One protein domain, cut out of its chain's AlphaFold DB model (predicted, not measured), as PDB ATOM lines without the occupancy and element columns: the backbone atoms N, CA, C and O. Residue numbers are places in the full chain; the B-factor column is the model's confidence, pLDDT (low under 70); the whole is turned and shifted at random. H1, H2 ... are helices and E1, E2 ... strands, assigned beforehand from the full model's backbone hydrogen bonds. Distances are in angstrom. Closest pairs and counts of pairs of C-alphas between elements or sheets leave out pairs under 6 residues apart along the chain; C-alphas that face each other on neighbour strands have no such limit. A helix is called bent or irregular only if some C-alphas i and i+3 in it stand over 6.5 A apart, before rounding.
ATOM      1  N   ASN A   2      -9.830  43.384   8.606       37.38
ATOM      2  CA  ASN A   2     -10.464  42.747   7.426       37.38
ATOM      3  C   ASN A   2     -11.880  42.192   7.702       37.38
ATOM      4  O   ASN A   2     -12.765  42.422   6.893       37.38
ATOM      5  N   HIS A   3     -12.151  41.609   8.877       47.47
ATOM      6  CA  HIS A   3     -13.494  41.091   9.216       47.47
ATOM      7  C   HIS A   3     -14.566  42.173   9.468       47.47
ATOM      8  O   HIS A   3     -15.745  41.943   9.226       47.47
ATOM      9  N   GLU A   4     -14.179  43.374   9.912       50.44
ATOM     10  CA  GLU A   4     -15.119  44.493  10.125       50.44
ATOM     11  C   GLU A   4     -15.657  45.058   8.805       50.44
ATOM     12  O   GLU A   4     -16.800  45.505   8.746       50.44
ATOM     13  N   LYS A   5     -14.858  45.016   7.729       52.34
ATOM     14  CA  LYS A   5     -15.275  45.481   6.399       52.34
ATOM     15  C   LYS A   5     -16.267  44.528   5.730       52.34
ATOM     16  O   LYS A   5     -17.081  44.990   4.936       52.34
ATOM     17  N   ASP A   6     -16.218  43.239   6.058       55.44
ATOM     18  CA  ASP A   6     -17.135  42.238   5.506       55.44
ATOM     19  C   ASP A   6     -18.513  42.307   6.180       55.44
ATOM     20  O   ASP A   6     -19.525  42.285   5.490       55.44
ATOM     21  N   ILE A   7     -18.578  42.525   7.500       57.84
ATOM     22  CA  ILE A   7     -19.846  42.685   8.240       57.84
ATOM     23  C   ILE A   7     -20.633  43.919   7.765       57.84
ATOM     24  O   ILE A   7     -21.845  43.845   7.567       57.84
ATOM     25  N   VAL A   8     -19.947  45.042   7.522       59.66
ATOM     26  CA  VAL A   8     -20.573  46.287   7.037       59.66
ATOM     27  C   VAL A   8     -21.139  46.136   5.618       59.66
ATOM     28  O   VAL A   8     -22.152  46.751   5.314       59.66
ATOM     29  N   LYS A   9     -20.546  45.282   4.769       59.78
ATOM     30  CA  LYS A   9     -21.084  44.971   3.431       59.78
ATOM     31  C   LYS A   9     -22.333  44.090   3.472       59.78
ATOM     32  O   LYS A   9     -23.194  44.219   2.609       59.78
ATOM     33  N   VAL A  10     -22.437  43.173   4.439       60.09
ATOM     34  CA  VAL A  10     -23.631  42.318   4.569       60.09
ATOM     35  C   VAL A  10     -24.803  43.105   5.171       60.09
ATOM     36  O   VAL A  10     -25.931  42.913   4.730       60.09
ATOM     37  N   LEU A  11     -24.530  44.055   6.073       61.59
ATOM     38  CA  LEU A  11     -25.513  44.924   6.744       61.59
ATOM     39  C   LEU A  11     -25.737  46.280   6.039       61.59
ATOM     40  O   LEU A  11     -26.076  47.272   6.686       61.59
ATOM     41  N   ASP A  12     -25.521  46.343   4.725       61.22
ATOM     42  CA  ASP A  12     -25.743  47.556   3.939       61.22
ATOM     43  C   ASP A  12     -27.228  47.681   3.540       61.22
ATOM     44  O   ASP A  12     -27.731  46.898   2.729       61.22
ATOM     45  N   PHE A  13     -27.933  48.652   4.140       64.62
ATOM     46  CA  PHE A  13     -29.353  48.961   3.888       64.62
ATOM     47  C   PHE A  13     -29.542  50.112   2.870       64.62
ATOM     48  O   PHE A  13     -30.606  50.746   2.813       64.62
ATOM     49  N   THR A  14     -28.505  50.420   2.079       59.12
ATOM     50  CA  THR A  14     -28.542  51.444   1.023       59.12
ATOM     51  C   THR A  14     -29.319  50.997  -0.227       59.12
ATOM     52  O   THR A  14     -29.716  49.843  -0.395       59.12
ATOM     53  N   ILE A  15     -29.602  51.965  -1.107       51.44
ATOM     54  CA  ILE A  15     -30.602  51.901  -2.187       51.44
ATOM     55  C   ILE A  15     -30.367  50.752  -3.189       51.44
ATOM     56  O   ILE A  15     -31.337  50.249  -3.752       51.44
ATOM     57  N   GLU A  16     -29.130  50.294  -3.399       49.72
ATOM     58  CA  GLU A  16     -28.808  49.286  -4.425       49.72
ATOM     59  C   GLU A  16     -29.374  47.881  -4.129       49.72
ATOM     60  O   GLU A  16     -29.570  47.105  -5.059       49.72
ATOM     61  N   ARG A  17     -29.747  47.570  -2.877       52.75
ATOM     62  CA  ARG A  17     -30.404  46.299  -2.493       52.75
ATOM     63  C   ARG A  17     -31.937  46.346  -2.439       52.75
ATOM     64  O   ARG A  17     -32.568  45.330  -2.164       52.75
ATOM     65  N   ARG A  18     -32.568  47.492  -2.739       49.19
ATOM     66  CA  ARG A  18     -34.043  47.626  -2.745       49.19
ATOM     67  C   ARG A  18     -34.748  46.713  -3.748       49.19
ATOM     68  O   ARG A  18     -35.885  46.345  -3.500       49.19
ATOM     69  N   GLN A  19     -34.094  46.348  -4.851       47.50
ATOM     70  CA  GLN A  19     -34.709  45.531  -5.906       47.50
ATOM     71  C   GLN A  19     -34.987  44.077  -5.477       47.50
ATOM     72  O   GLN A  19     -35.779  43.401  -6.121       47.50
ATOM     73  N   GLU A  20     -34.386  43.606  -4.379       48.91
ATOM     74  CA  GLU A  20     -34.679  42.290  -3.788       48.91
ATOM     75  C   GLU A  20     -35.788  42.348  -2.717       48.91
ATOM     76  O   GLU A  20     -36.299  41.310  -2.304       48.91
ATOM     77  N   ILE A  21     -36.196  43.548  -2.281       52.25
ATOM     78  CA  ILE A  21     -37.147  43.784  -1.182       52.25
ATOM     79  C   ILE A  21     -38.398  44.492  -1.736       52.25
ATOM     80  O   ILE A  21     -38.763  45.579  -1.295       52.25
ATOM     81  N   ASP A  22     -39.049  43.895  -2.736       48.69
ATOM     82  CA  ASP A  22     -40.423  44.264  -3.099       48.69
ATOM     83  C   ASP A  22     -41.396  43.506  -2.184       48.69
ATOM     84  O   ASP A  22     -41.252  42.300  -1.983       48.69
ATOM     85  N   GLU A  23     -42.417  44.193  -1.652       50.19
ATOM     86  CA  GLU A  23     -43.413  43.638  -0.706       50.19
ATOM     87  C   GLU A  23     -44.163  42.395  -1.236       50.19
ATOM     88  O   GLU A  23     -44.843  41.698  -0.479       50.19
ATOM     89  N   THR A  24     -44.044  42.105  -2.535       47.97
ATOM     90  CA  THR A  24     -44.658  40.967  -3.226       47.97
ATOM     91  C   THR A  24     -43.744  39.750  -3.392       47.97
ATOM     92  O   THR A  24     -44.256  38.680  -3.719       47.97
ATOM     93  N   ASN A  25     -42.429  39.868  -3.179       48.16
ATOM     94  CA  ASN A  25     -41.503  38.740  -3.321       48.16
ATOM     95  C   ASN A  25     -41.390  37.963  -2.006       48.16
ATOM     96  O   ASN A  25     -40.941  38.479  -0.983       48.16
ATOM     97  N   SER A  26     -41.787  36.689  -2.034       48.56
ATOM     98  CA  SER A  26     -41.676  35.785  -0.886       48.56
ATOM     99  C   SER A  26     -40.230  35.446  -0.531       48.56
ATOM    100  O   SER A  26     -39.985  35.005   0.585       48.56
ATOM    101  N   ASP A  27     -39.266  35.664  -1.420       49.75
ATOM    102  CA  ASP A  27     -37.918  35.111  -1.277       49.75
ATOM    103  C   ASP A  27     -36.905  36.235  -1.027       49.75
ATOM    104  O   ASP A  27     -36.138  36.629  -1.901       49.75
ATOM    105  N   CYS A  28     -36.928  36.785   0.189       58.62
ATOM    106  CA  CYS A  28     -35.891  37.696   0.666       58.62
ATOM    107  C   CYS A  28     -34.780  36.877   1.335       58.62
ATOM    108  O   CYS A  28     -34.986  36.337   2.422       58.62
ATOM    109  N   SER A  29     -33.600  36.816   0.709       58.91
ATOM    110  CA  SER A  29     -32.423  36.046   1.167       58.91
ATOM    111  C   SER A  29     -31.889  36.460   2.547       58.91
ATOM    112  O   SER A  29     -31.094  35.744   3.153       58.91
ATOM    113  N   LEU A  30     -32.325  37.619   3.057       63.75
ATOM    114  CA  LEU A  30     -31.934  38.160   4.360       63.75
ATOM    115  C   LEU A  30     -32.756  37.589   5.523       63.75
ATOM    116  O   LEU A  30     -32.309  37.664   6.669       63.75
ATOM    117  N   LEU A  31     -33.943  37.041   5.247       68.94
ATOM    118  CA  LEU A  31     -34.816  36.423   6.242       68.94
ATOM    119  C   LEU A  31     -34.730  34.889   6.143       68.94
ATOM    120  O   LEU A  31     -34.590  34.355   5.046       68.94
ATOM    121  N   PRO A  32     -34.855  34.156   7.263       69.38
ATOM    122  CA  PRO A  32     -34.955  32.701   7.220       69.38
ATOM    123  C   PRO A  32     -36.130  32.219   6.351       69.38
ATOM    124  O   PRO A  32     -37.263  32.681   6.514       69.38
ATOM    125  N   GLU A  33     -35.887  31.235   5.479       65.06
ATOM    126  CA  GLU A  33     -36.924  30.618   4.629       65.06
ATOM    127  C   GLU A  33     -38.033  29.931   5.448       65.06
ATOM    128  O   GLU A  33     -39.174  29.842   5.001       65.06
ATOM    129  N   SER A  34     -37.720  29.496   6.672       66.88
ATOM    130  CA  SER A  34     -38.614  28.770   7.584       66.88
ATOM    131  C   SER A  34     -39.620  29.642   8.356       66.88
ATOM    132  O   SER A  34     -40.375  29.117   9.176       66.88
ATOM    133  N   LEU A  35     -39.655  30.960   8.124       70.44
ATOM    134  CA  LEU A  35     -40.528  31.886   8.855       70.44
ATOM    135  C   LEU A  35     -42.019  31.747   8.475       70.44
ATOM    136  O   LEU A  35     -42.350  31.772   7.289       70.44
ATOM    137  N   PRO A  36     -42.949  31.733   9.454       68.81
ATOM    138  CA  PRO A  36     -44.386  31.810   9.184       68.81
ATOM    139  C   PRO A  36     -44.785  33.107   8.457       68.81
ATOM    140  O   PRO A  36     -44.340  34.188   8.842       68.81
ATOM    141  N   ASP A  37     -45.709  33.031   7.490       63.62
ATOM    142  CA  ASP A  37     -46.115  34.160   6.626       63.62
ATOM    143  C   ASP A  37     -46.507  35.443   7.381       63.62
ATOM    144  O   ASP A  37     -46.169  36.550   6.961       63.62
ATOM    145  N   ASN A  38     -47.209  35.317   8.512       63.22
ATOM    146  CA  ASN A  38     -47.617  36.471   9.322       63.22
ATOM    147  C   ASN A  38     -46.407  37.194   9.934       63.22
ATOM    148  O   ASN A  38     -46.346  38.420   9.912       63.22
ATOM    149  N   ILE A  39     -45.431  36.433  10.436       68.56
ATOM    150  CA  ILE A  39     -44.202  36.973  11.029       68.56
ATOM    151  C   ILE A  39     -43.309  37.531   9.927       68.56
ATOM    152  O   ILE A  39     -42.752  38.613  10.075       68.56
ATOM    153  N   LYS A  40     -43.238  36.844   8.785       70.38
ATOM    154  CA  LYS A  40     -42.508  37.297   7.603       70.38
ATOM    155  C   LYS A  40     -42.998  38.667   7.125       70.38
ATOM    156  O   LYS A  40     -42.178  39.541   6.876       70.38
ATOM    157  N   ARG A  41     -44.316  38.908   7.095       67.62
ATOM    158  CA  ARG A  41     -44.889  40.236   6.791       67.62
ATOM    159  C   ARG A  41     -44.485  41.308   7.801       67.62
ATOM    160  O   ARG A  41     -44.157  42.417   7.393       67.62
ATOM    161  N   ASP A  42     -44.502  41.001   9.095       67.69
ATOM    162  CA  ASP A  42     -44.097  41.961  10.130       67.69
ATOM    163  C   ASP A  42     -42.592  42.278  10.054       67.69
ATOM    164  O   ASP A  42     -42.196  43.437  10.163       67.69
ATOM    165  N   GLN A  43     -41.754  41.275   9.776       74.62
ATOM    166  CA  GLN A  43     -40.318  41.451   9.535       74.62
ATOM    167  C   GLN A  43     -40.048  42.274   8.265       74.62
ATOM    168  O   GLN A  43     -39.190  43.153   8.280       74.62
ATOM    169  N   LEU A  44     -40.814  42.054   7.188       70.94
ATOM    170  CA  LEU A  44     -40.739  42.852   5.958       70.94
ATOM    171  C   LEU A  44     -41.156  44.312   6.183       70.94
ATOM    172  O   LEU A  44     -40.507  45.213   5.657       70.94
ATOM    173  N   LYS A  45     -42.175  44.573   7.014       71.25
ATOM    174  CA  LYS A  45     -42.530  45.944   7.421       71.25
ATOM    175  C   LYS A  45     -41.376  46.624   8.156       71.25
ATOM    176  O   LYS A  45     -40.999  47.730   7.781       71.25
ATOM    177  N   LEU A  46     -40.767  45.955   9.136       71.25
ATOM    178  CA  LEU A  46     -39.611  46.497   9.865       71.25
ATOM    179  C   LEU A  46     -38.407  46.740   8.937       71.25
ATOM    180  O   LEU A  46     -37.747  47.770   9.040       71.25
ATOM    181  N   LEU A  47     -38.157  45.841   7.981       71.31
ATOM    182  CA  LEU A  47     -37.151  46.027   6.928       71.31
ATOM    183  C   LEU A  47     -37.451  47.250   6.050       71.31
ATOM    184  O   LEU A  47     -36.539  48.021   5.748       71.31
ATOM    185  N   SER A  48     -38.716  47.467   5.675       68.12
ATOM    186  CA  SER A  48     -39.127  48.618   4.859       68.12
ATOM    187  C   SER A  48     -38.827  49.958   5.551       68.12
ATOM    188  O   SER A  48     -38.349  50.898   4.906       68.12
ATOM    189  N   GLU A  49     -38.995  50.021   6.878       68.69
ATOM    190  CA  GLU A  49     -38.720  51.207   7.704       68.69
ATOM    191  C   GLU A  49     -37.227  51.563   7.797       68.69
ATOM    192  O   GLU A  49     -36.882  52.721   8.077       68.69
ATOM    193  N   LEU A  50     -36.356  50.576   7.559       68.38
ATOM    194  CA  LEU A  50     -34.895  50.673   7.617       68.38
ATOM    195  C   LEU A  50     -34.244  50.974   6.262       68.38
ATOM    196  O   LEU A  50     -33.045  51.258   6.212       68.38
ATOM    197  N   THR A  51     -35.012  50.956   5.170       65.88
ATOM    198  CA  THR A  51     -34.500  51.348   3.850       65.88
ATOM    199  C   THR A  51     -33.981  52.795   3.889       65.88
ATOM    200  O   THR A  51     -34.631  53.664   4.464       65.88
ATOM    201  N   GLU A  52     -32.813  53.069   3.287       67.94
ATOM    202  CA  GLU A  52     -32.117  54.384   3.326       67.94
ATOM    203  C   GLU A  52     -31.400  54.719   4.657       67.94
ATOM    204  O   GLU A  52     -31.148  55.892   4.961       67.94
ATOM    205  N   CYS A  53     -31.034  53.709   5.452       72.44
ATOM    206  CA  CYS A  53     -30.244  53.884   6.674       72.44
ATOM    207  C   CYS A  53     -28.800  53.387   6.511       72.44
ATOM    208  O   CYS A  53     -28.558  52.329   5.941       72.44
ATOM    209  N   ASN A  54     -27.839  54.110   7.093       75.44
ATOM    210  CA  ASN A  54     -26.440  53.687   7.171       75.44
ATOM    211  C   ASN A  54     -26.116  53.132   8.559       75.44
ATOM    212  O   ASN A  54     -26.484  53.727   9.577       75.44
ATOM    213  N   VAL A  55     -25.361  52.033   8.601       77.62
ATOM    214  CA  VAL A  55     -24.830  51.466   9.845       77.62
ATOM    215  C   VAL A  55     -23.682  52.330  10.364       77.62
ATOM    216  O   VAL A  55     -22.675  52.523   9.688       77.62
ATOM    217  N   LEU A  56     -23.833  52.853  11.581       78.31
ATOM    218  CA  LEU A  56     -22.848  53.709  12.243       78.31
ATOM    219  C   LEU A  56     -21.939  52.911  13.184       78.31
ATOM    220  O   LEU A  56     -20.731  53.140  13.209       78.31
ATOM    221  N   LYS A  57     -22.513  51.999  13.981       80.00
ATOM    222  CA  LYS A  57     -21.796  51.150  14.955       80.00
ATOM    223  C   LYS A  57     -22.525  49.828  15.165       80.00
ATOM    224  O   LYS A  57     -23.748  49.795  15.070       80.00
ATOM    225  N   PHE A  58     -21.801  48.777  15.544       84.00
ATOM    226  CA  PHE A  58     -22.394  47.500  15.944       84.00
ATOM    227  C   PHE A  58     -21.694  46.915  17.177       84.00
ATOM    228  O   PHE A  58     -20.493  47.113  17.359       84.00
ATOM    229  N   HIS A  59     -22.446  46.213  18.026       84.06
ATOM    230  CA  HIS A  59     -21.929  45.531  19.215       84.06
ATOM    231  C   HIS A  59     -22.622  44.181  19.400       84.06
ATOM    232  O   HIS A  59     -23.852  44.113  19.419       84.06
ATOM    233  N   TRP A  60     -21.824  43.128  19.573       83.69
ATOM    234  CA  TRP A  60     -22.309  41.811  19.978       83.69
ATOM    235  C   TRP A  60     -22.543  41.770  21.484       83.69
ATOM    236  O   TRP A  60     -21.800  42.389  22.252       83.69
ATOM    237  N   ASP A  61     -23.569  41.038  21.902       85.44
ATOM    238  CA  ASP A  61     -23.796  40.794  23.319       85.44
ATOM    239  C   ASP A  61     -22.726  39.864  23.911       85.44
ATOM    240  O   ASP A  61     -22.209  38.958  23.257       85.44
ATOM    241  N   SER A  62     -22.375  40.099  25.176       78.62
ATOM    242  CA  SER A  62     -21.348  39.308  25.869       78.62
ATOM    243  C   SER A  62     -21.861  37.961  26.397       78.62
ATOM    244  O   SER A  62     -21.053  37.103  26.749       78.62
ATOM    245  N   ILE A  63     -23.183  37.775  26.506       79.44
ATOM    246  CA  ILE A  63     -23.818  36.592  27.105       79.44
ATOM    247  C   ILE A  63     -24.388  35.664  26.031       79.44
ATOM    248  O   ILE A  63     -24.227  34.446  26.155       79.44
ATOM    249  N   ASP A  64     -25.044  36.212  25.005       81.56
ATOM    250  CA  ASP A  64     -25.569  35.446  23.870       81.56
ATOM    251  C   ASP A  64     -24.884  35.856  22.555       81.56
ATOM    252  O   ASP A  64     -25.109  36.963  22.062       81.56
ATOM    253  N   PRO A  65     -24.090  34.962  21.936       80.38
ATOM    254  CA  PRO A  65     -23.361  35.269  20.709       80.38
ATOM    255  C   PRO A  65     -24.271  35.466  19.486       80.38
ATOM    256  O   PRO A  65     -23.771  35.827  18.426       80.38
ATOM    257  N   ARG A  66     -25.584  35.218  19.597       84.81
ATOM    258  CA  ARG A  66     -26.559  35.431  18.515       84.81
ATOM    259  C   ARG A  66     -27.102  36.858  18.468       84.81
ATOM    260  O   ARG A  66     -27.667  37.244  17.449       84.81
ATOM    261  N   LEU A  67     -26.992  37.626  19.553       84.56
ATOM    262  CA  LEU A  67     -27.616  38.946  19.675       84.56
ATOM    263  C   LEU A  67     -26.675  40.055  19.183       84.56
ATOM    264  O   LEU A  67     -25.581  40.240  19.720       84.56
ATOM    265  N   LEU A  68     -27.143  40.834  18.206       85.88
ATOM    266  CA  LEU A  68     -26.422  41.957  17.613       85.88
ATOM    267  C   LEU A  68     -27.229  43.250  17.755       85.88
ATOM    268  O   LEU A  68     -28.398  43.324  17.372       85.88
ATOM    269  N   LEU A  69     -26.588  44.296  18.279       86.06
ATOM    270  CA  LEU A  69     -27.154  45.642  18.306       86.06
ATOM    271  C   LEU A  69     -26.449  46.530  17.291       86.06
ATOM    272  O   LEU A  69     -25.219  46.584  17.257       86.06
ATOM    273  N   ILE A  70     -27.236  47.268  16.513       85.81
ATOM    274  CA  ILE A  70     -26.751  48.138  15.444       85.81
ATOM    275  C   ILE A  70     -27.277  49.554  15.664       85.81
ATOM    276  O   ILE A  70     -28.482  49.769  15.752       85.81
ATOM    277  N   GLU A  71     -26.381  50.536  15.735       85.75
ATOM    278  CA  GLU A  71     -26.740  51.953  15.632       85.75
ATOM    279  C   GLU A  71     -26.815  52.327  14.151       85.75
ATOM    280  O   GLU A  71     -25.819  52.208  13.433       85.75
ATOM    281  N   VAL A  72     -27.975  52.806  13.707       84.12
ATOM    282  CA  VAL A  72     -28.209  53.278  12.339       84.12
ATOM    283  C   VAL A  72     -28.564  54.762  12.310       84.12
ATOM    284  O   VAL A  72     -29.174  55.291  13.242       84.12
ATOM    285  N   GLY A  73     -28.191  55.442  11.225       80.19
ATOM    286  CA  GLY A  73     -28.590  56.820  10.932       80.19
ATOM    287  C   GLY A  73     -29.251  56.925   9.560       80.19
ATOM    288  O   GLY A  73     -28.748  56.346   8.597       80.19
ATOM    289  N   ARG A  74     -30.363  57.660   9.457       76.06
ATOM    290  CA  ARG A  74     -31.053  57.884   8.172       76.06
ATOM    291  C   ARG A  74     -30.256  58.834   7.275       76.06
ATOM    292  O   ARG A  74     -29.771  59.864   7.740       76.06
ATOM    293  N   VAL A  75     -30.141  58.497   5.988       61.09
ATOM    294  CA  VAL A  75     -29.343  59.252   5.001       61.09
ATOM    295  C   VAL A  75     -30.095  60.478   4.456       61.09
ATOM    296  O   VAL A  75     -29.471  61.488   4.133       61.09
ATOM    297  N   THR A  76     -31.431  60.441   4.409       56.38
ATOM    298  CA  THR A  76     -32.282  61.484   3.805       56.38
ATOM    299  C   THR A  76     -33.412  61.940   4.738       56.38
ATOM    300  O   THR A  76     -34.213  61.134   5.207       56.38
ATOM    301  N   ARG A  77     -33.530  63.258   4.980       49.03
ATOM    302  CA  ARG A  77     -34.708  63.873   5.627       49.03
ATOM    303  C   ARG A  77     -35.879  63.855   4.641       49.03
ATOM    304  O   ARG A  77     -35.900  64.663   3.713       49.03
ATOM    305  N   LYS A  78     -36.863  62.974   4.824       46.72
ATOM    306  CA  LYS A  78     -38.124  63.063   4.070       46.72
ATOM    307  C   LYS A  78     -38.935  64.263   4.583       46.72
ATOM    308  O   LYS A  78     -39.147  64.408   5.782       46.72
ATOM    309  N   TRP A  89     -37.421  59.700  13.236       65.19
ATOM    310  CA  TRP A  89     -36.153  59.524  13.947       65.19
ATOM    311  C   TRP A  89     -34.939  59.738  13.033       65.19
ATOM    312  O   TRP A  89     -34.909  59.282  11.893       65.19
ATOM    313  N   GLU A  90     -33.914  60.442  13.533       72.44
ATOM    314  CA  GLU A  90     -32.655  60.687  12.799       72.44
ATOM    315  C   GLU A  90     -31.628  59.558  13.016       72.44
ATOM    316  O   GLU A  90     -30.888  59.188  12.103       72.44
ATOM    317  N   LYS A  91     -31.611  58.981  14.223       79.62
ATOM    318  CA  LYS A  91     -30.821  57.800  14.592       79.62
ATOM    319  C   LYS A  91     -31.685  56.806  15.357       79.62
ATOM    320  O   LYS A  91     -32.510  57.225  16.168       79.62
ATOM    321  N   ALA A  92     -31.445  55.516  15.170       83.44
ATOM    322  CA  ALA A  92     -32.094  54.449  15.929       83.44
ATOM    323  C   ALA A  92     -31.095  53.350  16.295       83.44
ATOM    324  O   ALA A  92     -30.058  53.190  15.649       83.44
ATOM    325  N   VAL A  93     -31.414  52.596  17.344       84.81
ATOM    326  CA  VAL A  93     -30.727  51.348  17.674       84.81
ATOM    327  C   VAL A  93     -31.648  50.190  17.343       84.81
ATOM    328  O   VAL A  93     -32.766  50.097  17.852       84.81
ATOM    329  N   ILE A  94     -31.152  49.316  16.481       84.88
ATOM    330  CA  ILE A  94     -31.804  48.089  16.058       84.88
ATOM    331  C   ILE A  94     -31.258  46.962  16.914       84.88
ATOM    332  O   ILE A  94     -30.045  46.836  17.094       84.88
ATOM    333  N   THR A  95     -32.161  46.137  17.420       84.75
ATOM    334  CA  THR A  95     -31.817  44.883  18.083       84.75
ATOM    335  C   THR A  95     -32.216  43.740  17.163       84.75
ATOM    336  O   THR A  95     -33.387  43.651  16.784       84.75
ATOM    337  N   LEU A  96     -31.262  42.895  16.777       86.00
ATOM    338  CA  LEU A  96     -31.516  41.763  15.889       86.00
ATOM    339  C   LEU A  96     -30.783  40.499  16.339       86.00
ATOM    340  O   LEU A  96     -29.749  40.564  17.004       86.00
ATOM    341  N   PHE A  97     -31.317  39.345  15.951       84.62
ATOM    342  CA  PHE A  97     -30.662  38.054  16.119       84.62
ATOM    343  C   PHE A  97     -30.070  37.572  14.796       84.62
ATOM    344  O   PHE A  97     -30.700  37.699  13.746       84.62
ATOM    345  N   VAL A  98     -28.873  36.994  14.868       81.94
ATOM    346  CA  VAL A  98     -28.190  36.359  13.738       81.94
ATOM    347  C   VAL A  98     -28.304  34.845  13.869       81.94
ATOM    348  O   VAL A  98     -28.012  34.269  14.921       81.94
ATOM    349  N   THR A  99     -28.770  34.205  12.804       78.50
ATOM    350  CA  THR A  99     -29.007  32.759  12.741       78.50
ATOM    351  C   THR A  99     -27.752  32.001  12.303       78.50
ATOM    352  O   THR A  99     -26.751  32.597  11.901       78.50
ATOM    353  N   GLN A 100     -27.795  30.666  12.365       72.44
ATOM    354  CA  GLN A 100     -26.692  29.814  11.896       72.44
ATOM    355  C   GLN A 100     -26.456  29.936  10.381       72.44
ATOM    356  O   GLN A 100     -25.315  29.817   9.940       72.44
ATOM    357  N   ASP A 101     -27.502  30.270   9.621       68.69
ATOM    358  CA  ASP A 101     -27.464  30.461   8.166       68.69
ATOM    359  C   ASP A 101     -27.097  31.903   7.766       68.69
ATOM    360  O   ASP A 101     -27.235  32.285   6.607       68.69
ATOM    361  N   LEU A 102     -26.633  32.719   8.725       65.12
ATOM    362  CA  LEU A 102     -26.277  34.138   8.560       65.12
ATOM    363  C   LEU A 102     -27.451  35.052   8.150       65.12
ATOM    364  O   LEU A 102     -27.220  36.168   7.682       65.12
ATOM    365  N   SER A 103     -28.695  34.621   8.377       74.75
ATOM    366  CA  SER A 103     -29.901  35.442   8.194       74.75
ATOM    367  C   SER A 103     -30.232  36.276   9.442       74.75
ATOM    368  O   SER A 103     -29.751  35.997  10.548       74.75
ATOM    369  N   TYR A 104     -31.038  37.327   9.263       79.00
ATOM    370  CA  TYR A 104     -31.336  38.326  10.293       79.00
ATOM    371  C   TYR A 104     -32.788  38.264  10.762       79.00
ATOM    372  O   TYR A 104     -33.712  38.170   9.960       79.00
ATOM    373  N   LEU A 105     -32.991  38.394  12.071       78.75
ATOM    374  CA  LEU A 105     -34.311  38.556  12.675       78.75
ATOM    375  C   LEU A 105     -34.384  39.838  13.485       78.75
ATOM    376  O   LEU A 105     -33.689  39.984  14.490       78.75
ATOM    377  N   PHE A 106     -35.262  40.750  13.083       79.69
ATOM    378  CA  PHE A 106     -35.461  42.012  13.777       79.69
ATOM    379  C   PHE A 106     -36.320  41.786  15.014       79.69
ATOM    380  O   PHE A 106     -37.466  41.334  14.941       79.69
ATOM    381  N   GLN A 107     -35.755  42.115  16.172       77.31
ATOM    382  CA  GLN A 107     -36.474  42.074  17.432       77.31
ATOM    383  C   GLN A 107     -37.179  43.408  17.669       77.31
ATOM    384  O   GLN A 107     -38.378  43.409  17.933       77.31
ATOM    385  N   ASP A 108     -36.453  44.527  17.607       79.12
ATOM    386  CA  ASP A 108     -36.975  45.851  17.965       79.12
ATOM    387  C   ASP A 108     -36.183  46.984  17.295       79.12
ATOM    388  O   ASP A 108     -34.967  46.869  17.100       79.12
ATOM    389  N   ILE A 109     -36.861  48.096  17.002       80.75
ATOM    390  CA  ILE A 109     -36.263  49.336  16.492       80.75
ATOM    391  C   ILE A 109     -36.580  50.439  17.497       80.75
ATOM    392  O   ILE A 109     -37.728  50.849  17.647       80.75
ATOM    393  N   LYS A 110     -35.557  50.936  18.200       80.69
ATOM    394  CA  LYS A 110     -35.726  52.018  19.176       80.69
ATOM    395  C   LYS A 110     -35.120  53.319  18.655       80.69
ATOM    396  O   LYS A 110     -33.895  53.387  18.509       80.69
ATOM    397  N   PRO A 111     -35.920  54.377  18.434       80.56
ATOM    398  CA  PRO A 111     -35.384  55.672  18.049       80.56
ATOM    399  C   PRO A 111     -34.542  56.264  19.186       80.56
ATOM    400  O   PRO A 111     -34.913  56.235  20.366       80.56
ATOM    401  N   LEU A 112     -33.370  56.794  18.836       77.75
ATOM    402  CA  LEU A 112     -32.429  57.349  19.796       77.75
ATOM    403  C   LEU A 112     -32.935  58.726  20.258       77.75
ATOM    404  O   LEU A 112     -33.005  59.675  19.478       77.75
ATOM    405  N   LYS A 113     -33.296  58.850  21.540       71.69
ATOM    406  CA  LYS A 113     -33.820  60.108  22.101       71.69
ATOM    407  C   LYS A 113     -32.731  61.187  22.116       71.69
ATOM    408  O   LYS A 113     -31.560  60.886  22.328       71.69
ATOM    409  N   SER A 114     -33.109  62.466  22.017       66.44
ATOM    410  CA  SER A 114     -32.175  63.610  21.915       66.44
ATOM    411  C   SER A 114     -31.122  63.702  23.038       66.44
ATOM    412  O   SER A 114     -30.079  64.328  22.842       66.44
ATOM    413  N   LYS A 115     -31.381  63.057  24.189       68.94
ATOM    414  CA  LYS A 115     -30.501  62.947  25.369       68.94
ATOM    415  C   LYS A 115     -29.321  61.969  25.218       68.94
ATOM    416  O   LYS A 115     -28.387  62.017  26.019       68.94
ATOM    417  N   HIS A 116     -29.336  61.101  24.209       76.19
ATOM    418  CA  HIS A 116     -28.312  60.082  23.967       76.19
ATOM    419  C   HIS A 116     -27.396  60.490  22.803       76.19
ATOM    420  O   HIS A 116     -27.844  61.064  21.811       76.19
ATOM    421  N   HIS A 117     -26.094  60.241  22.938       74.94
ATOM    422  CA  HIS A 117     -25.083  60.527  21.915       74.94
ATOM    423  C   HIS A 117     -24.872  59.339  20.963       74.94
ATOM    424  O   HIS A 117     -24.688  59.541  19.763       74.94
ATOM    425  N   GLY A 118     -24.923  58.111  21.486       78.62
ATOM    426  CA  GLY A 118     -24.770  56.884  20.702       78.62
ATOM    427  C   GLY A 118     -24.682  55.630  21.570       78.62
ATOM    428  O   GLY A 118     -24.675  55.714  22.804       78.62
ATOM    429  N   LEU A 119     -24.611  54.475  20.915       83.75
ATOM    430  CA  LEU A 119     -24.502  53.161  21.551       83.75
ATOM    431  C   LEU A 119     -23.064  52.906  22.043       83.75
ATOM    432  O   LEU A 119     -22.102  53.161  21.311       83.75
ATOM    433  N   VAL A 120     -22.919  52.410  23.279       83.56
ATOM    434  CA  VAL A 120     -21.621  52.057  23.896       83.56
ATOM    435  C   VAL A 120     -21.393  50.549  23.909       83.56
ATOM    436  O   VAL A 120     -20.267  50.108  23.721       83.56
ATOM    437  N   GLY A 121     -22.442  49.761  24.142       82.38
ATOM    438  CA  GLY A 121     -22.341  48.305  24.180       82.38
ATOM    439  C   GLY A 121     -23.592  47.637  24.737       82.38
ATOM    440  O   GLY A 121     -24.529  48.308  25.183       82.38
ATOM    441  N   CYS A 122     -23.594  46.306  24.719       84.50
ATOM    442  CA  CYS A 122     -24.684  45.478  25.221       84.50
ATOM    443  C   CYS A 122     -24.148  44.390  26.152       84.50
ATOM    444  O   CYS A 122     -23.184  43.690  25.835       84.50
ATOM    445  N   THR A 123     -24.783  44.258  27.312       84.31
ATOM    446  CA  THR A 123     -24.660  43.077  28.164       84.31
ATOM    447  C   THR A 123     -26.042  42.801  28.717       84.31
ATOM    448  O   THR A 123     -26.513  43.507  29.613       84.31
ATOM    449  N   ALA A 124     -26.718  41.802  28.156       81.19
ATOM    450  CA  ALA A 124     -28.053  41.422  28.575       81.19
ATOM    451  C   ALA A 124     -28.103  41.247  30.109       81.19
ATOM    452  O   ALA A 124     -27.195  40.659  30.697       81.19
ATOM    453  N   PRO A 125     -29.119  41.795  30.794       77.38
ATOM    454  CA  PRO A 125     -30.390  42.302  30.269       77.38
ATOM    455  C   PRO A 125     -30.379  43.770  29.789       77.38
ATOM    456  O   PRO A 125     -31.437  44.325  29.485       77.38
ATOM    457  N   SER A 126     -29.222  44.443  29.750       85.19
ATOM    458  CA  SER A 126     -29.141  45.897  29.583       85.19
ATOM    459  C   SER A 126     -28.280  46.377  28.414       85.19
ATOM    460  O   SER A 126     -27.233  45.828  28.082       85.19
ATOM    461  N   VAL A 127     -28.722  47.483  27.826       85.12
ATOM    462  CA  VAL A 127     -28.033  48.226  26.775       85.12
ATOM    463  C   VAL A 127     -27.481  49.514  27.368       85.12
ATOM    464  O   VAL A 127     -28.169  50.216  28.116       85.12
ATOM    465  N   TYR A 128     -26.237  49.822  27.021       86.56
ATOM    466  CA  TYR A 128     -25.517  50.977  27.531       86.56
ATOM    467  C   TYR A 128     -25.458  52.073  26.470       86.56
ATOM    468  O   TYR A 128     -24.892  51.897  25.387       86.56
ATOM    469  N   TYR A 129     -26.029  53.227  26.803       85.25
ATOM    470  CA  TYR A 129     -26.061  54.410  25.950       85.25
ATOM    471  C   TYR A 129     -25.150  55.492  26.514       85.25
ATOM    472  O   TYR A 129     -25.136  55.745  27.717       85.25
ATOM    473  N   MET A 130     -24.422  56.186  25.644       83.00
ATOM    474  CA  MET A 130     -23.661  57.366  26.039       83.00
ATOM    475  C   MET A 130     -24.624  58.539  26.172       83.00
ATOM    476  O   MET A 130     -25.332  58.872  25.218       83.00
ATOM    477  N   ARG A 131     -24.663  59.183  27.336       78.06
ATOM    478  CA  ARG A 131     -25.484  60.379  27.537       78.06
ATOM    479  C   ARG A 131     -24.755  61.597  26.971       78.06
ATOM    480  O   ARG A 131     -23.542  61.721  27.134       78.06
ATOM    481  N   LYS A 132     -25.472  62.517  26.317       72.81
ATOM    482  CA  LYS A 132     -24.904  63.840  26.008       72.81
ATOM    483  C   LYS A 132     -24.727  64.584  27.334       72.81
ATOM    484  O   LYS A 132     -25.712  64.802  28.039       72.81
ATOM    485  N   LEU A 133     -23.487  64.908  27.699       63.53
ATOM    486  CA  LEU A 133     -23.186  65.658  28.917       63.53
ATOM    487  C   LEU A 133     -23.729  67.081  28.757       63.53
ATOM    488  O   LEU A 133     -23.211  67.863  27.967       63.53
ATOM    489  N   VAL A 134     -24.800  67.383  29.483       58.62
ATOM    490  CA  VAL A 134     -25.305  68.741  29.685       58.62
ATOM    491  C   VAL A 134     -25.106  69.025  31.172       58.62
ATOM    492  O   VAL A 134     -25.698  68.337  32.002       58.62
ATOM    493  N   ASP A 135     -24.175  69.932  31.466       52.09
ATOM    494  CA  ASP A 135     -23.758  70.472  32.768       52.09
ATOM    495  C   ASP A 135     -24.441  69.886  34.024       52.09
ATOM    496  O   ASP A 135     -25.484  70.359  34.467       52.09
ATOM    497  N   SER A 136     -23.833  68.863  34.639       52.34
ATOM    498  CA  SER A 136     -23.912  68.601  36.092       52.34
ATOM    499  C   SER A 136     -22.951  67.477  36.520       52.34
ATOM    500  O   SER A 136     -22.863  66.413  35.911       52.34
ATOM    501  N   VAL A 137     -22.200  67.746  37.590       56.38
ATOM    502  CA  VAL A 137     -20.935  67.102  38.009       56.38
ATOM    503  C   VAL A 137     -21.137  65.785  38.795       56.38
ATOM    504  O   VAL A 137     -20.290  65.377  39.579       56.38
ATOM    505  N   SER A 138     -22.249  65.066  38.613       53.97
ATOM    506  CA  SER A 138     -22.541  63.890  39.458       53.97
ATOM    507  C   SER A 138     -23.441  62.826  38.822       53.97
ATOM    508  O   SER A 138     -24.227  62.185  39.518       53.97
ATOM    509  N   SER A 139     -23.349  62.606  37.509       59.97
ATOM    510  CA  SER A 139     -23.977  61.441  36.872       59.97
ATOM    511  C   SER A 139     -22.997  60.737  35.945       59.97
ATOM    512  O   SER A 139     -22.314  61.396  35.163       59.97
ATOM    513  N   LEU A 140     -22.932  59.407  36.041       63.72
ATOM    514  CA  LEU A 140     -22.106  58.574  35.168       63.72
ATOM    515  C   LEU A 140     -22.413  58.902  33.690       63.72
ATOM    516  O   LEU A 140     -23.584  59.053  33.334       63.72
ATOM    517  N   PRO A 141     -21.399  58.985  32.808       72.94
ATOM    518  CA  PRO A 141     -21.575  59.343  31.393       72.94
ATOM    519  C   PRO A 141     -22.353  58.294  30.571       72.94
ATOM    520  O   PRO A 141     -22.616  58.498  29.384       72.94
ATOM    521  N   VAL A 142     -22.727  57.174  31.194       79.25
ATOM    522  CA  VAL A 142     -23.389  56.023  30.579       79.25
ATOM    523  C   VAL A 142     -24.743  55.781  31.257       79.25
ATOM    524  O   VAL A 142     -24.808  55.630  32.475       79.25
ATOM    525  N   GLU A 143     -25.818  55.726  30.467       82.31
ATOM    526  CA  GLU A 143     -27.172  55.355  30.900       82.31
ATOM    527  C   GLU A 143     -27.425  53.874  30.574       82.31
ATOM    528  O   GLU A 143     -27.192  53.427  29.448       82.31
ATOM    529  N   ARG A 144     -27.899  53.113  31.566       84.00
ATOM    530  CA  ARG A 144     -28.269  51.696  31.444       84.00
ATOM    531  C   ARG A 144     -29.778  51.604  31.202       84.00
ATOM    532  O   ARG A 144     -30.544  52.110  32.014       84.00
ATOM    533  N   LEU A 145     -30.204  50.967  30.111       81.12
ATOM    534  CA  LEU A 145     -31.622  50.724  29.807       81.12
ATOM    535  C   LEU A 145     -31.866  49.242  29.501       81.12
ATOM    536  O   LEU A 145     -31.039  48.629  28.827       81.12
ATOM    537  N   PRO A 146     -32.988  48.647  29.936       80.06
ATOM    538  CA  PRO A 146     -33.296  47.261  29.610       80.06
ATOM    539  C   PRO A 146     -33.660  47.075  28.130       80.06
ATOM    540  O   PRO A 146     -34.258  47.944  27.476       80.06
ATOM    541  N   LEU A 147     -33.338  45.893  27.607       78.38
ATOM    542  CA  LEU A 147     -33.884  45.388  26.343       78.38
ATOM    543  C   LEU A 147     -35.420  45.247  26.433       78.38
ATOM    544  O   LEU A 147     -35.973  45.164  27.529       78.38
ATOM    545  N   ARG A 148     -36.129  45.239  25.288       75.88
ATOM    546  CA  ARG A 148     -37.612  45.208  25.233       75.88
ATOM    547  C   ARG A 148     -38.206  44.113  26.122       75.88
ATOM    548  O   ARG A 148     -39.058  44.399  26.959       75.88
ATOM    549  N   ASP A 149     -37.680  42.903  25.981       72.12
ATOM    550  CA  ASP A 149     -38.204  41.705  26.645       72.12
ATOM    551  C   ASP A 149     -37.732  41.586  28.111       72.12
ATOM    552  O   ASP A 149     -38.183  40.715  28.850       72.12
ATOM    553  N   PHE A 150     -36.864  42.503  28.554       73.00
ATOM    554  CA  PHE A 150     -36.338  42.599  29.919       73.00
ATOM    555  C   PHE A 150     -36.936  43.759  30.726       73.00
ATOM    556  O   PHE A 150     -36.502  44.032  31.848       73.00
ATOM    557  N   LYS A 151     -37.946  44.457  30.195       68.62
ATOM    558  CA  LYS A 151     -38.648  45.522  30.921       68.62
ATOM    559  C   LYS A 151     -39.369  44.924  32.141       68.62
ATOM    560  O   LYS A 151     -40.304  44.143  31.990       68.62
ATOM    561  N   GLY A 152     -38.918  45.275  33.349       64.38
ATOM    562  CA  GLY A 152     -39.384  44.669  34.608       64.38
ATOM    563  C   GLY A 152     -38.618  43.408  35.047       64.38
ATOM    564  O   GLY A 152     -39.033  42.753  35.999       64.38
ATOM    565  N   LEU A 153     -37.513  43.074  34.369       68.44
ATOM    566  CA  LEU A 153     -36.607  41.948  34.642       68.44
ATOM    567  C   LEU A 153     -35.136  42.407  34.623       68.44
ATOM    568  O   LEU A 153     -34.273  41.803  33.988       68.44
ATOM    569  N   GLU A 154     -34.849  43.512  35.307       70.12
ATOM    570  CA  GLU A 154     -33.544  44.187  35.239       70.12
ATOM    571  C   GLU A 154     -32.459  43.511  36.101       70.12
ATOM    572  O   GLU A 154     -31.279  43.562  35.745       70.12
ATOM    573  N   ASP A 155     -32.877  42.810  37.164       67.00
ATOM    574  CA  ASP A 155     -32.023  42.139  38.154       67.00
ATOM    575  C   ASP A 155     -32.298  40.625  38.187       67.00
ATOM    576  O   ASP A 155     -32.813  40.079  39.163       67.00
ATOM    577  N   CYS A 156     -32.015  39.936  37.079       69.56
ATOM    578  CA  CYS A 156     -32.268  38.497  36.939       69.56
ATOM    579  C   CYS A 156     -30.987  37.666  36.990       69.56
ATOM    580  O   CYS A 156     -29.930  38.110  36.542       69.56
ATOM    581  N   ASP A 157     -31.108  36.416  37.440       75.19
ATOM    582  CA  ASP A 157     -29.996  35.468  37.440       75.19
ATOM    583  C   ASP A 157     -29.505  35.191  36.000       75.19
ATOM    584  O   ASP A 157     -30.323  35.090  35.076       75.19
ATOM    585  N   PRO A 158     -28.191  34.977  35.777       76.44
ATOM    586  CA  PRO A 158     -27.638  34.618  34.469       76.44
ATOM    587  C   PRO A 158     -28.375  33.496  33.700       76.44
ATOM    588  O   PRO A 158     -28.532  33.632  32.483       76.44
ATOM    589  N   PRO A 159     -28.863  32.399  34.328       77.88
ATOM    590  CA  PRO A 159     -29.683  31.404  33.630       77.88
ATOM    591  C   PRO A 159     -31.029  31.957  33.146       77.88
ATOM    592  O   PRO A 159     -31.465  31.607  32.053       77.88
ATOM    593  N   THR A 160     -31.675  32.840  33.911       74.38
ATOM    594  CA  THR A 160     -32.934  33.486  33.516       74.38
ATOM    595  C   THR A 160     -32.708  34.453  32.362       74.38
ATOM    596  O   THR A 160     -33.504  34.475  31.431       74.38
ATOM    597  N   VAL A 161     -31.595  35.192  32.366       77.06
ATOM    598  CA  VAL A 161     -31.213  36.069  31.248       77.06
ATOM    599  C   VAL A 161     -31.021  35.262  29.962       77.06
ATOM    600  O   VAL A 161     -31.605  35.604  28.937       77.06
ATOM    601  N   LYS A 162     -30.297  34.138  30.021       79.81
ATOM    602  CA  LYS A 162     -30.142  33.233  28.868       79.81
ATOM    603  C   LYS A 162     -31.473  32.645  28.401       79.81
ATOM    604  O   LYS A 162     -31.712  32.569  27.202       79.81
ATOM    605  N   ALA A 163     -32.346  32.266  29.330       79.44
ATOM    606  CA  ALA A 163     -33.667  31.740  29.008       79.44
ATOM    607  C   ALA A 163     -34.561  32.783  28.311       79.44
ATOM    608  O   ALA A 163     -35.211  32.453  27.327       79.44
ATOM    609  N   VAL A 164     -34.557  34.046  28.756       77.19
ATOM    610  CA  VAL A 164     -35.316  35.138  28.110       77.19
ATOM    611  C   VAL A 164     -34.743  35.495  26.730       77.19
ATOM    612  O   VAL A 164     -35.506  35.806  25.818       77.19
ATOM    613  N   LEU A 165     -33.422  35.421  26.539       80.19
ATOM    614  CA  LEU A 165     -32.798  35.640  25.225       80.19
ATOM    615  C   LEU A 165     -33.115  34.514  24.240       80.19
ATOM    616  O   LEU A 165     -33.553  34.793  23.125       80.19
ATOM    617  N   SER A 166     -32.972  33.252  24.660       82.00
ATOM    618  CA  SER A 166     -33.377  32.098  23.847       82.00
ATOM    619  C   SER A 166     -34.871  32.133  23.535       82.00
ATOM    620  O   SER A 166     -35.262  31.924  22.390       82.00
ATOM    621  N   PHE A 167     -35.698  32.522  24.502       79.00
ATOM    622  CA  PHE A 167     -37.117  32.766  24.286       79.00
ATOM    623  C   PHE A 167     -37.383  33.822  23.214       79.00
ATOM    624  O   PHE A 167     -38.196  33.600  22.323       79.00
ATOM    625  N   SER A 168     -36.714  34.971  23.298       78.31
ATOM    626  CA  SER A 168     -36.883  36.062  22.341       78.31
ATOM    627  C   SER A 168     -36.473  35.648  20.926       78.31
ATOM    628  O   SER A 168     -37.180  35.933  19.956       78.31
ATOM    629  N   TYR A 169     -35.390  34.879  20.815       82.75
ATOM    630  CA  TYR A 169     -34.951  34.267  19.567       82.75
ATOM    631  C   TYR A 169     -36.007  33.308  18.990       82.75
ATOM    632  O   TYR A 169     -36.448  33.476  17.855       82.75
ATOM    633  N   HIS A 170     -36.490  32.339  19.773       81.00
ATOM    634  CA  HIS A 170     -37.504  31.390  19.301       81.00
ATOM    635  C   HIS A 170     -38.860  32.070  19.016       81.00
ATOM    636  O   HIS A 170     -39.565  31.673  18.091       81.00
ATOM    637  N   SER A 171     -39.208  33.129  19.754       74.69
ATOM    638  CA  SER A 171     -40.419  33.939  19.547       74.69
ATOM    639  C   SER A 171     -40.364  34.735  18.238       74.69
ATOM    640  O   SER A 171     -41.335  34.749  17.484       74.69
ATOM    641  N   THR A 172     -39.215  35.344  17.924       73.50
ATOM    642  CA  THR A 172     -38.999  36.057  16.650       73.50
ATOM    643  C   THR A 172     -38.926  35.106  15.449       73.50
ATOM    644  O   THR A 172     -39.369  35.478  14.367       73.50
ATOM    645  N   MET A 173     -38.477  33.861  15.651       74.94
ATOM    646  CA  MET A 173     -38.569  32.764  14.669       74.94
ATOM    647  C   MET A 173     -39.990  32.206  14.477       74.94
ATOM    648  O   MET A 173     -40.257  31.526  13.491       74.94
ATOM    649  N   GLY A 174     -40.907  32.442  15.420       68.69
ATOM    650  CA  GLY A 174     -42.233  31.811  15.433       68.69
ATOM    651  C   GLY A 174     -42.273  30.382  15.995       68.69
ATOM    652  O   GLY A 174     -43.342  29.769  16.017       68.69
ATOM    653  N   ASN A 175     -41.156  29.863  16.513       77.06
ATOM    654  CA  ASN A 175     -41.062  28.550  17.159       77.06
ATOM    655  C   ASN A 175     -41.579  28.605  18.609       77.06
ATOM    656  O   ASN A 175     -40.820  28.560  19.580       77.06
ATOM    657  N   MET A 176     -42.902  28.682  18.770       70.75
ATOM    658  CA  MET A 176     -43.536  28.876  20.084       70.75
ATOM    659  C   MET A 176     -43.296  27.719  21.072       70.75
ATOM    660  O   MET A 176     -43.258  27.952  22.279       70.75
ATOM    661  N   ASP A 177     -43.111  26.484  20.593       73.62
ATOM    662  CA  ASP A 177     -42.911  25.308  21.454       73.62
ATOM    663  C   ASP A 177     -41.510  25.279  22.097       73.62
ATOM    664  O   ASP A 177     -41.354  24.846  23.241       73.62
ATOM    665  N   GLU A 178     -40.493  25.774  21.389       76.88
ATOM    666  CA  GLU A 178     -39.136  25.956  21.924       76.88
ATOM    667  C   GLU A 178     -39.083  27.181  22.837       76.88
ATOM    668  O   GLU A 178     -38.601  27.086  23.966       76.88
ATOM    669  N   ALA A 179     -39.725  28.280  22.423       74.88
ATOM    670  CA  ALA A 179     -39.887  29.478  23.242       74.88
ATOM    671  C   ALA A 179     -40.567  29.158  24.593       74.88
ATOM    672  O   ALA A 179     -40.125  29.600  25.656       74.88
ATOM    673  N   PHE A 180     -41.615  28.329  24.592       73.44
ATOM    674  CA  PHE A 180     -42.290  27.908  25.819       73.44
ATOM    675  C   PHE A 180     -41.395  27.051  26.730       73.44
ATOM    676  O   PHE A 180     -41.443  27.214  27.953       73.44
ATOM    677  N   LYS A 181     -40.561  26.161  26.171       79.25
ATOM    678  CA  LYS A 181     -39.608  25.348  26.956       79.25
ATOM    679  C   LYS A 181     -38.596  26.223  27.691       79.25
ATOM    680  O   LYS A 181     -38.317  25.946  28.858       79.25
ATOM    681  N   ASP A 182     -38.126  27.287  27.047       75.69
ATOM    682  CA  ASP A 182     -37.162  28.222  27.630       75.69
ATOM    683  C   ASP A 182     -37.765  29.024  28.797       75.69
ATOM    684  O   ASP A 182     -37.109  29.247  29.814       75.69
ATOM    685  N   VAL A 183     -39.045  29.408  28.704       74.12
ATOM    686  CA  VAL A 183     -39.713  30.284  29.691       74.12
ATOM    687  C   VAL A 183     -40.473  29.531  30.777       74.12
ATOM    688  O   VAL A 183     -40.839  30.134  31.782       74.12
ATOM    689  N   LYS A 184     -40.671  28.212  30.654       70.94
ATOM    690  CA  LYS A 184     -41.477  27.397  31.587       70.94
ATOM    691  C   LYS A 184     -41.156  27.626  33.073       70.94
ATOM    692  O   LYS A 184     -42.048  27.524  33.912       70.94
ATOM    693  N   ASN A 185     -39.905  27.956  33.394       69.19
ATOM    694  CA  ASN A 185     -39.429  28.161  34.765       69.19
ATOM    695  C   ASN A 185     -39.419  29.637  35.222       69.19
ATOM    696  O   ASN A 185     -39.080  29.920  36.371       69.19
ATOM    697  N   ILE A 186     -39.792  30.583  34.356       72.06
ATOM    698  CA  ILE A 186     -39.773  32.027  34.621       72.06
ATOM    699  C   ILE A 186     -41.123  32.472  35.201       72.06
ATOM    700  O   ILE A 186     -42.189  32.180  34.665       72.06
ATOM    701  N   LYS A 187     -41.097  33.229  36.304       66.12
ATOM    702  CA  LYS A 187     -42.306  33.643  37.050       66.12
ATOM    703  C   LYS A 187     -42.810  35.061  36.735       66.12
ATOM    704  O   LYS A 187     -43.727  35.544  37.393       66.12
TER     705      LYS A 187
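This is residues 2 to 78 and 89 to 187 of the 864 residues of an uncharacterized protein of Amphimedon queenslandica (UniProt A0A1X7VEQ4). Two strongly twisted antiparallel sheets form a sandwich that is only partly face to face: E5 of a three-strand sheet covers E1 and E2 of a four-strand sheet. H3 packs slantwise on E4, the helical hairpin of H4 and H5 meets the four-strand sheet through H4, and H1 only grazes E1. The printed part has 176 residues with five named helices and seven named strands, in the order H1 H2 H3 E1 E2 E3 E4 E5 E6 E7 H4 H5; the sheets run E1 E2 E3 E4 and E5 E6 E7. The class is mixed, helices and strands; the whole is compact, with a radius of gyration of the C-alphas of 17.1 A and spans of 54 by 46 by 33 A.

Find C-alpha 53 at (-30.244, 53.884, 6.674), where E1, residues 53 to 60, begins; it bends by 63 degrees at residue 56. Next come E2, residues 67 to 74, 22.4 A long, E3, 91 to 98, 21.6 A, and E4, 104 to 111, 19.4 A. The second sheet has E5, 116 to 123, E6, 126 to 131, and E7, 142 to 146. Look earlier for H1, 2 to 10, from C-alpha 2 at (-10.464, 42.747, 7.426), then H2, 15 to 20, irregular with C-alphas 16 and 19 7.1 A apart, and H3, 37 to 50, 20.0 A. Last come H4, 158 to 173, 22.7 A, and H5, 176 to 183, ending at C-alpha 183 (-39.713, 30.284, 29.691).

Within hydrogen-bond range are N 56 and O 71, 2.8 A, in the hairpin E1 and E2, N 70 and O 94, 2.9 A, between E2 and E3, and N 95 and O 108, 2.9 A, in the hairpin E3 and E4. E5, E6 and E7 form a meander, each strand the antiparallel neighbour of the one before, with N 128 and O 121 at 2.9 A and N 129 and O 143 at 2.9 A. The sheets' facing parts are 9.8 A centre to centre; the closest C-alphas of E1 and E5, His 59 and Gly 121, are 5.7 A apart. H3 is on the first sheet at a height of 9.7 A, its Gln 43 6.5 A from Phe 106 of E4, C-alpha to C-alpha. H4 makes two layers with that sheet, a helix on one face, and runs across the strands at a height of 9.8 A. H5 touches H4, opposite ways at a shallow tilt of 12 degrees; the closest C-alphas, Phe 167 and Ala 179, are 4.4 A apart. H2 is apart from H1 and H3. Each O i to N i+4 pair is within range in H3, H4 and H5, against 4 of 5 in H1 and 0 of 2 in H2, where 2 of 3 O i to N i+3 pairs are.

The C-alphas of Thr 24 and Val 137, the two farthest apart, are 54.3 A apart. Look for the cut between C-alphas 78 and 89, 10.7 A apart; residues 79 to 88 are not printed. The links H2 to H3 and E7 to H4 are long. The mean pLDDT of the printed part is 71.2, and 69 residues are under 70, among them residues 2 to 34 and 133 to 140.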